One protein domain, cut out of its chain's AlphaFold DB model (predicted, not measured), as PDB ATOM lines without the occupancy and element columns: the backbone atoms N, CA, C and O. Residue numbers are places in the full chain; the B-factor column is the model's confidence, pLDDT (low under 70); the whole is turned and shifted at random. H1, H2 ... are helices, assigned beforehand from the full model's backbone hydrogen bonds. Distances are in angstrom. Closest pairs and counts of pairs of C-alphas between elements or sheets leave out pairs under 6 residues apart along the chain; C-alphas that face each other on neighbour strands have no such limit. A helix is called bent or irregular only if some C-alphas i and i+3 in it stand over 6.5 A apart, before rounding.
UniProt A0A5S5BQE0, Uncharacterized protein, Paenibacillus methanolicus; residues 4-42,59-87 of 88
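What this domain is: This is residues 4 to 42 and 59 to 87 of the 88 residues of an uncharacterized protein of Paenibacillus methanolicus (UniProt A0A5S5BQE0). Two long helices cross as a lopsided X: H2 crosses H1 on the first part of H1, near Gly 13, and with its own middle part, near Cys 69. Beyond the crossing, residues 19 to 42 stick out as one long arm, kinked near residue 32, and residues 78 to 87 stick out as a shorter one. The printed part has 68 residues with two named helices, H1 then H2, and no named strand; the class is all helix. It is extended, with a radius of gyration of the C-alphas of 18.7 A, and spans 66 by 27 by 15 A.

How they stand to each other: H1, residues 4 to 41, touches H2, residues 59 to 85, with 19 pairs of C-alphas within 8 A. The closest C-alphas of the two are those of Gly 13 and Cys 69, 4.4 A apart. H1 touches with residues 5 to 17 alone, and H2 with residues 65 to 73 alone. Their lines stand at a steep tilt of 47 degrees, and they run opposite ways. Every O i to N i+4 pair of H2 is within hydrogen-bond range; in H1 32 of 34 are.

Where its parts are: H1 measures 55.4 A from C-alpha 4 at (-23.890, 58.031, -7.875) to C-alpha 41 at (-13.192, 47.172, 45.419). It has a kink of 37 degrees near residue 32, and is neither bent nor irregular, but only just: C-alphas 31 and 34 are 6.4 A apart. H2 measures 38.6 A and ends at C-alpha 85 (-35.036, 40.933, -14.199).

The domain as a whole: The two C-alphas farthest apart, those of Ser 42 and Arg 87, are 67.4 A apart. The link across the cut, from H1 to H2, lacks residues 43 to 58, and C-alphas 42 and 59 are 36.4 A apart. The mean pLDDT of the printed part is 77.7; residues 32 to 42 and 83 to 87 are under 70.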
ATOM      1  N   LYS A   4     -22.901  57.754  -8.925       81.88
ATOM      2  CA  LYS A   4     -23.890  58.031  -7.875       81.88
ATOM      3  C   LYS A   4     -24.091  56.869  -6.888       81.88
ATOM      4  O   LYS A   4     -24.196  57.115  -5.696       81.88
ATOM      5  N   LEU A   5     -24.113  55.621  -7.366       77.12
ATOM      6  CA  LEU A   5     -24.270  54.435  -6.510       77.12
ATOM      7  C   LEU A   5     -23.038  54.205  -5.631       77.12
ATOM      8  O   LEU A   5     -23.183  53.792  -4.487       77.12
ATOM      9  N   VAL A   6     -21.844  54.492  -6.157       79.00
ATOM     10  CA  VAL A   6     -20.586  54.368  -5.409       79.00
ATOM     11  C   VAL A   6     -20.536  55.411  -4.291       79.00
ATOM     12  O   VAL A   6     -20.314  55.056  -3.136       79.00
ATOM     13  N   ILE A   7     -20.833  56.674  -4.609       85.94
ATOM     14  CA  ILE A   7     -20.872  57.769  -3.627       85.94
ATOM     15  C   ILE A   7     -21.919  57.493  -2.540       85.94
ATOM     16  O   ILE A   7     -21.625  57.619  -1.354       85.94
ATOM     17  N   GLU A   8     -23.118  57.052  -2.929       84.62
ATOM     18  CA  GLU A   8     -24.175  56.696  -1.980       84.62
ATOM     19  C   GLU A   8     -23.739  55.553  -1.056       84.62
ATOM     20  O   GLU A   8     -23.950  55.627   0.152       84.62
ATOM     21  N   SER A   9     -23.089  54.516  -1.594       82.19
ATOM     22  CA  SER A   9     -22.598  53.408  -0.771       82.19
ATOM     23  C   SER A   9     -21.488  53.809   0.192       82.19
ATOM     24  O   SER A   9     -21.441  53.282   1.298       82.19
ATOM     25  N   LEU A  10     -20.640  54.765  -0.194       85.19
ATOM     26  CA  LEU A  10     -19.548  55.250   0.641       85.19
ATOM     27  C   LEU A  10     -20.083  56.098   1.801       85.19
ATOM     28  O   LEU A  10     -19.701  55.881   2.948       85.19
ATOM     29  N   ILE A  11     -21.037  56.994   1.529       88.62
ATOM     30  CA  ILE A  11     -21.691  57.807   2.564       88.62
ATOM     31  C   ILE A  11     -22.488  56.914   3.519       88.62
ATOM     32  O   ILE A  11     -22.272  56.958   4.727       88.62
ATOM     33  N   VAL A  12     -23.381  56.071   2.995       88.69
ATOM     34  CA  VAL A  12     -24.248  55.231   3.835       88.69
ATOM     35  C   VAL A  12     -23.435  54.192   4.604       88.69
ATOM     36  O   VAL A  12     -23.687  53.987   5.788       88.69
ATOM     37  N   GLY A  13     -22.433  53.575   3.975       85.12
ATOM     38  CA  GLY A  13     -21.549  52.619   4.640       85.12
ATOM     39  C   GLY A  13     -20.769  53.249   5.792       85.12
ATOM     40  O   GLY A  13     -20.723  52.676   6.877       85.12
ATOM     41  N   THR A  14     -20.247  54.465   5.603       85.88
ATOM     42  CA  THR A  14     -19.546  55.202   6.671       85.88
ATOM     43  C   THR A  14     -20.491  55.574   7.814       85.88
ATOM     44  O   THR A  14     -20.148  55.397   8.980       85.88
ATOM     45  N   VAL A  15     -21.709  56.032   7.508       89.81
ATOM     46  CA  VAL A  15     -22.718  56.350   8.532       89.81
ATOM     47  C   VAL A  15     -23.102  55.105   9.336       89.81
ATOM     48  O   VAL A  15     -23.143  55.156  10.563       89.81
ATOM     49  N   LEU A  16     -23.332  53.971   8.670       88.12
ATOM     50  CA  LEU A  16     -23.635  52.701   9.337       88.12
ATOM     51  C   LEU A  16     -22.475  52.217  10.210       88.12
ATOM     52  O   LEU A  16     -22.715  51.702  11.299       88.12
ATOM     53  N   TYR A  17     -21.235  52.407   9.758       85.81
ATOM     54  CA  TYR A  17     -20.049  52.068  10.535       85.81
ATOM     55  C   TYR A  17     -19.983  52.854  11.848       85.81
ATOM     56  O   TYR A  17     -19.830  52.261  12.915       85.81
ATOM     57  N   VAL A  18     -20.166  54.177  11.781       88.06
ATOM     58  CA  VAL A  18     -20.143  55.051  12.962       88.06
ATOM     59  C   VAL A  18     -21.274  54.696  13.924       88.06
ATOM     60  O   VAL A  18     -21.027  54.503  15.111       88.06
ATOM     61  N   LEU A  19     -22.503  54.546  13.423       88.50
ATOM     62  CA  LEU A  19     -23.655  54.194  14.258       88.50
ATOM     63  C   LEU A  19     -23.496  52.816  14.913       88.50
ATOM     64  O   LEU A  19     -23.800  52.659  16.094       88.50
ATOM     65  N   GLY A  20     -22.987  51.830  14.171       85.75
ATOM     66  CA  GLY A  20     -22.692  50.501  14.702       85.75
ATOM     67  C   GLY A  20     -21.619  50.544  15.790       85.75
ATOM     68  O   GLY A  20     -21.804  49.954  16.851       85.75
ATOM     69  N   GLY A  21     -20.538  51.297  15.566       84.44
ATOM     70  CA  GLY A  21     -19.485  51.508  16.560       84.44
ATOM     71  C   GLY A  21     -20.006  52.169  17.839       84.44
ATOM     72  O   GLY A  21     -19.693  51.709  18.933       84.44
ATOM     73  N   MET A  22     -20.862  53.188  17.714       84.44
ATOM     74  CA  MET A  22     -21.504  53.831  18.866       84.44
ATOM     75  C   MET A  22     -22.395  52.858  19.642       84.44
ATOM     76  O   MET A  22     -22.317  52.815  20.867       84.44
ATOM     77  N   ALA A  23     -23.207  52.052  18.953       84.31
ATOM     78  CA  ALA A  23     -24.072  51.069  19.600       84.31
ATOM     79  C   ALA A  23     -23.263  49.994  20.347       84.31
ATOM     80  O   ALA A  23     -23.572  49.682  21.494       84.31
ATOM     81  N   ILE A  24     -22.196  49.474  19.731       83.38
ATOM     82  CA  ILE A  24     -21.283  48.518  20.376       83.38
ATOM     83  C   ILE A  24     -20.614  49.164  21.591       83.38
ATOM     84  O   ILE A  24     -20.583  48.557  22.656       83.38
ATOM     85  N   GLY A  25     -20.136  50.404  21.461       78.94
ATOM     86  CA  GLY A  25     -19.558  51.159  22.573       78.94
ATOM     87  C   GLY A  25     -20.535  51.320  23.740       78.94
ATOM     88  O   GLY A  25     -20.157  51.085  24.881       78.94
ATOM     89  N   MET A  26     -21.805  51.632  23.468       82.44
ATOM     90  CA  MET A  26     -22.843  51.718  24.503       82.44
ATOM     91  C   MET A  26     -23.082  50.378  25.204       82.44
ATOM     92  O   MET A  26     -23.169  50.346  26.429       82.44
ATOM     93  N   VAL A  27     -23.161  49.277  24.451       81.56
ATOM     94  CA  VAL A  27     -23.318  47.931  25.027       81.56
ATOM     95  C   VAL A  27     -22.124  47.594  25.912       81.56
ATOM     96  O   VAL A  27     -22.314  47.187  27.052       81.56
ATOM     97  N   MET A  28     -20.903  47.828  25.434       75.19
ATOM     98  CA  MET A  28     -19.697  47.589  26.225       75.19
ATOM     99  C   MET A  28     -19.716  48.422  27.507       75.19
ATOM    100  O   MET A  28     -19.484  47.869  28.569       75.19
ATOM    101  N   THR A  29     -20.090  49.702  27.458       75.69
ATOM    102  CA  THR A  29     -20.213  50.530  28.667       75.69
ATOM    103  C   THR A  29     -21.230  49.960  29.658       75.69
ATOM    104  O   THR A  29     -20.933  49.879  30.842       75.69
ATOM    105  N   VAL A  30     -22.406  49.516  29.210       76.00
ATOM    106  CA  VAL A  30     -23.421  48.943  30.117       76.00
ATOM    107  C   VAL A  30     -22.922  47.666  30.802       76.00
ATOM    108  O   VAL A  30     -23.242  47.443  31.965       76.00
ATOM    109  N   TRP A  31     -22.137  46.843  30.104       70.50
ATOM    110  CA  TRP A  31     -21.670  45.551  30.612       70.50
ATOM    111  C   TRP A  31     -20.335  45.636  31.369       70.50
ATOM    112  O   TRP A  31     -20.131  44.865  32.295       70.50
ATOM    113  N   PHE A  32     -19.451  46.580  31.028       62.34
ATOM    114  CA  PHE A  32     -18.152  46.772  31.690       62.34
ATOM    115  C   PHE A  32     -18.207  47.715  32.899       62.34
ATOM    116  O   PHE A  32     -17.394  47.573  33.802       62.34
ATOM    117  N   VAL A  33     -19.138  48.677  32.961       61.59
ATOM    118  CA  VAL A  33     -19.296  49.544  34.148       61.59
ATOM    119  C   VAL A  33     -19.517  48.760  35.456       61.59
ATOM    120  O   VAL A  33     -18.866  49.120  36.438       61.59
ATOM    121  N   PRO A  34     -20.365  47.712  35.521       57.12
ATOM    122  CA  PRO A  34     -20.488  46.916  36.745       57.12
ATOM    123  C   PRO A  34     -19.189  46.178  37.112       57.12
ATOM    124  O   PRO A  34     -18.822  46.165  38.281       57.12
ATOM    125  N   ASP A  35     -18.454  45.669  36.121       58.25
ATOM    126  CA  ASP A  35     -17.181  44.948  36.304       58.25
ATOM    127  C   ASP A  35     -16.062  45.875  36.828       58.25
ATOM    128  O   ASP A  35     -15.243  45.502  37.663       58.25
ATOM    129  N   ILE A  36     -16.059  47.144  36.396       59.03
ATOM    130  CA  ILE A  36     -15.114  48.157  36.884       59.03
ATOM    131  C   ILE A  36     -15.372  48.478  38.361       59.03
ATOM    132  O   ILE A  36     -14.418  48.601  39.122       59.03
ATOM    133  N   LEU A  37     -16.632  48.615  38.786       62.34
ATOM    134  CA  LEU A  37     -16.951  48.904  40.192       62.34
ATOM    135  C   LEU A  37     -16.454  47.789  41.123       62.34
ATOM    136  O   LEU A  37     -15.842  48.085  42.145       62.34
ATOM    137  N   GLU A  38     -16.630  46.533  40.719       62.50
ATOM    138  CA  GLU A  38     -16.128  45.358  41.438       62.50
ATOM    139  C   GLU A  38     -14.585  45.275  41.408       62.50
ATOM    140  O   GLU A  38     -13.940  44.988  42.420       62.50
ATOM    141  N   ALA A  39     -13.957  45.636  40.283       58.22
ATOM    142  CA  ALA A  39     -12.500  45.699  40.155       58.22
ATOM    143  C   ALA A  39     -11.848  46.813  41.003       58.22
ATOM    144  O   ALA A  39     -10.699  46.664  41.422       58.22
ATOM    145  N   TYR A  40     -12.551  47.920  41.279       59.00
ATOM    146  CA  TYR A  40     -12.077  48.985  42.177       59.00
ATOM    147  C   TYR A  40     -12.190  48.616  43.665       59.00
ATOM    148  O   TYR A  40     -11.448  49.182  44.471       59.00
ATOM    149  N   GLU A  41     -13.068  47.678  44.039       62.62
ATOM    150  CA  GLU A  41     -13.192  47.172  45.419       62.62
ATOM    151  C   GLU A  41     -12.050  46.218  45.812       62.62
ATOM    152  O   GLU A  41     -11.802  46.003  46.999       62.62
ATOM    153  N   SER A  42     -11.306  45.694  44.834       57.22
ATOM    154  CA  SER A  42     -10.183  44.776  45.047       57.22
ATOM    155  C   SER A  42      -8.828  45.510  44.944       57.22
ATOM    156  O   SER A  42      -8.424  45.882  43.839       57.22
ATOM    157  N   TRP A  59      -5.426  50.100  10.413       82.88
ATOM    158  CA  TRP A  59      -5.579  49.209   9.258       82.88
ATOM    159  C   TRP A  59      -6.767  48.264   9.414       82.88
ATOM    160  O   TRP A  59      -7.503  48.016   8.459       82.88
ATOM    161  N   LEU A  60      -6.970  47.759  10.630       83.62
ATOM    162  CA  LEU A  60      -8.065  46.852  10.940       83.62
ATOM    163  C   LEU A  60      -9.412  47.591  10.902       83.62
ATOM    164  O   LEU A  60     -10.382  47.081  10.348       83.62
ATOM    165  N   GLU A  61      -9.452  48.814  11.434       82.38
ATOM    166  CA  GLU A  61     -10.632  49.687  11.388       82.38
ATOM    167  C   GLU A  61     -10.974  50.105   9.949       82.38
ATOM    168  O   GLU A  61     -12.132  50.026   9.532       82.38
ATOM    169  N   GLY A  62      -9.964  50.447   9.142       82.81
ATOM    170  CA  GLY A  62     -10.142  50.732   7.718       82.81
ATOM    171  C   GLY A  62     -10.706  49.539   6.938       82.81
ATOM    172  O   GLY A  62     -11.616  49.707   6.125       82.81
ATOM    173  N   LEU A  63     -10.231  48.320   7.221       87.31
ATOM    174  CA  LEU A  63     -10.746  47.098   6.602       87.31
ATOM    175  C   LEU A  63     -12.215  46.843   6.972       87.31
ATOM    176  O   LEU A  63     -13.018  46.525   6.093       87.31
ATOM    177  N   LYS A  64     -12.587  47.017   8.249       84.19
ATOM    178  CA  LYS A  64     -13.983  46.886   8.698       84.19
ATOM    179  C   LYS A  64     -14.891  47.886   7.979       84.19
ATOM    180  O   LYS A  64     -15.936  47.490   7.465       84.19
ATOM    181  N   ALA A  65     -14.479  49.150   7.881       84.31
ATOM    182  CA  ALA A  65     -15.241  50.174   7.168       84.31
ATOM    183  C   ALA A  65     -15.417  49.828   5.677       84.31
ATOM    184  O   ALA A  65     -16.516  49.945   5.127       84.31
ATOM    185  N   LEU A  66     -14.361  49.330   5.025       86.50
ATOM    186  CA  LEU A  66     -14.401  48.932   3.617       86.50
ATOM    187  C   LEU A  66     -15.345  47.741   3.388       86.50
ATOM    188  O   LEU A  66     -16.126  47.757   2.436       86.50
ATOM    189  N   LEU A  67     -15.342  46.751   4.285       88.44
ATOM    190  CA  LEU A  67     -16.267  45.614   4.239       88.44
ATOM    191  C   LEU A  67     -17.732  46.047   4.378       88.44
ATOM    192  O   LEU A  67     -18.579  45.555   3.633       88.44
ATOM    193  N   VAL A  68     -18.037  46.993   5.272       86.38
ATOM    194  CA  VAL A  68     -19.401  47.532   5.436       86.38
ATOM    195  C   VAL A  68     -19.865  48.246   4.162       86.38
ATOM    196  O   VAL A  68     -20.970  47.991   3.675       86.38
ATOM    197  N   CYS A  69     -19.007  49.078   3.565       84.69
ATOM    198  CA  CYS A  69     -19.285  49.730   2.284       84.69
ATOM    199  C   CYS A  69     -19.510  48.709   1.154       84.69
ATOM    200  O   CYS A  69     -20.480  48.823   0.398       84.69
ATOM    201  N   ALA A  70     -18.653  47.689   1.057       84.56
ATOM    202  CA  ALA A  70     -18.754  46.640   0.046       84.56
ATOM    203  C   ALA A  70     -20.038  45.808   0.201       84.56
ATOM    204  O   ALA A  70     -20.724  45.542  -0.789       84.56
ATOM    205  N   ALA A  71     -20.408  45.454   1.434       86.75
ATOM    206  CA  ALA A  71     -21.639  44.730   1.731       86.75
ATOM    207  C   ALA A  71     -22.881  45.540   1.329       86.75
ATOM    208  O   ALA A  71     -23.758  45.027   0.629       86.75
ATOM    209  N   TYR A  72     -22.940  46.825   1.695       83.94
ATOM    210  CA  TYR A  72     -24.059  47.693   1.320       83.94
ATOM    211  C   TYR A  72     -24.162  47.877  -0.201       83.94
ATOM    212  O   TYR A  72     -25.255  47.778  -0.773       83.94
ATOM    213  N   PHE A  73     -23.027  48.079  -0.881       83.44
ATOM    214  CA  PHE A  73     -22.981  48.156  -2.339       83.44
ATOM    215  C   PHE A  73     -23.492  46.862  -2.989       83.44
ATOM    216  O   PHE A  73     -24.339  46.919  -3.884       83.44
ATOM    217  N   GLY A  74     -23.052  45.698  -2.500       84.44
ATOM    218  CA  GLY A  74     -23.507  44.386  -2.964       84.44
ATOM    219  C   GLY A  74     -25.016  44.186  -2.797       84.44
ATOM    220  O   GLY A  74     -25.690  43.778  -3.745       84.44
ATOM    221  N   ILE A  75     -25.579  44.550  -1.640       85.75
ATOM    222  CA  ILE A  75     -27.026  44.477  -1.378       85.75
ATOM    223  C   ILE A  75     -27.799  45.376  -2.351       85.75
ATOM    224  O   ILE A  75     -28.752  44.925  -2.994       85.75
ATOM    225  N   ARG A  76     -27.389  46.642  -2.516       81.06
ATOM    226  CA  ARG A  76     -28.060  47.578  -3.436       81.06
ATOM    227  C   ARG A  76     -27.961  47.116  -4.887       81.06
ATOM    228  O   ARG A  76     -28.959  47.175  -5.609       81.06
ATOM    229  N   TYR A  77     -26.803  46.613  -5.304       82.25
ATOM    230  CA  TYR A  77     -26.600  46.073  -6.645       82.25
ATOM    231  C   TYR A  77     -27.443  44.809  -6.890       82.25
ATOM    232  O   TYR A  77     -28.099  44.681  -7.928       82.25
ATOM    233  N   GLY A  78     -27.519  43.908  -5.907       82.06
ATOM    234  CA  GLY A  78     -28.380  42.725  -5.930       82.06
ATOM    235  C   GLY A  78     -29.871  43.070  -6.031       82.06
ATOM    236  O   GLY A  78     -30.601  42.489  -6.831       82.06
ATOM    237  N   ILE A  79     -30.339  44.077  -5.290       82.81
ATOM    238  CA  ILE A  79     -31.729  44.554  -5.385       82.81
ATOM    239  C   ILE A  79     -31.997  45.191  -6.756       82.81
ATOM    240  O   ILE A  79     -33.041  44.944  -7.367       82.81
ATOM    241  N   ALA A  80     -31.067  46.001  -7.264       75.62
ATOM    242  CA  ALA A  80     -31.210  46.666  -8.557       75.62
ATOM    243  C   ALA A  80     -31.224  45.671  -9.732       75.62
ATOM    244  O   ALA A  80     -32.026  45.830 -10.656       75.62
ATOM    245  N   SER A  81     -30.385  44.633  -9.691       74.44
ATOM    246  CA  SER A  81     -30.358  43.572 -10.709       74.44
ATOM    247  C   SER A  81     -31.646  42.741 -10.700       74.44
ATOM    248  O   SER A  81     -32.249  42.548 -11.757       74.44
ATOM    249  N   ARG A  82     -32.161  42.371  -9.519       72.56
ATOM    250  CA  ARG A  82     -33.457  41.676  -9.381       72.56
ATOM    251  C   ARG A  82     -34.634  42.495  -9.919       72.56
ATOM    252  O   ARG A  82     -35.522  41.947 -10.565       72.56
ATOM    253  N   ARG A  83     -34.643  43.817  -9.709       65.44
ATOM    254  CA  ARG A  83     -35.688  44.711 -10.250       65.44
ATOM    255  C   ARG A  83     -35.658  44.824 -11.777       65.44
ATOM    256  O   ARG A  83     -36.713  45.001 -12.376       65.44
ATOM    257  N   ARG A  84     -34.481  44.722 -12.405       59.50
ATOM    258  CA  ARG A  84     -34.360  44.693 -13.874       59.50
ATOM    259  C   ARG A  84     -34.831  43.365 -14.461       59.50
ATOM    260  O   ARG A  84     -35.486  43.385 -15.492       59.50
ATOM    261  N   ALA A  85     -34.557  42.250 -13.783       61.75
ATOM    262  CA  ALA A  85     -35.036  40.933 -14.199       61.75
ATOM    263  C   ALA A  85     -36.571  40.818 -14.142       61.75
ATOM    264  O   ALA A  85     -37.158  40.203 -15.014       61.75
ATOM    265  N   LYS A  86     -37.225  41.459 -13.162       59.19
ATOM    266  CA  LYS A  86     -38.691  41.418 -12.986       59.19
ATOM    267  C   LYS A  86     -39.486  42.371 -13.906       59.19
ATOM    268  O   LYS A  86     -40.707  42.404 -13.821       59.19
ATOM    269  N   ARG A  87     -38.809  43.212 -14.701       57.34
ATOM    270  CA  ARG A  87     -39.422  44.172 -15.650       57.34
ATOM    271  C   ARG A  87     -39.323  43.729 -17.119       57.34
ATOM    272  O   ARG A  87     -39.806  44.460 -17.979       57.34
TER     273      ARG A  87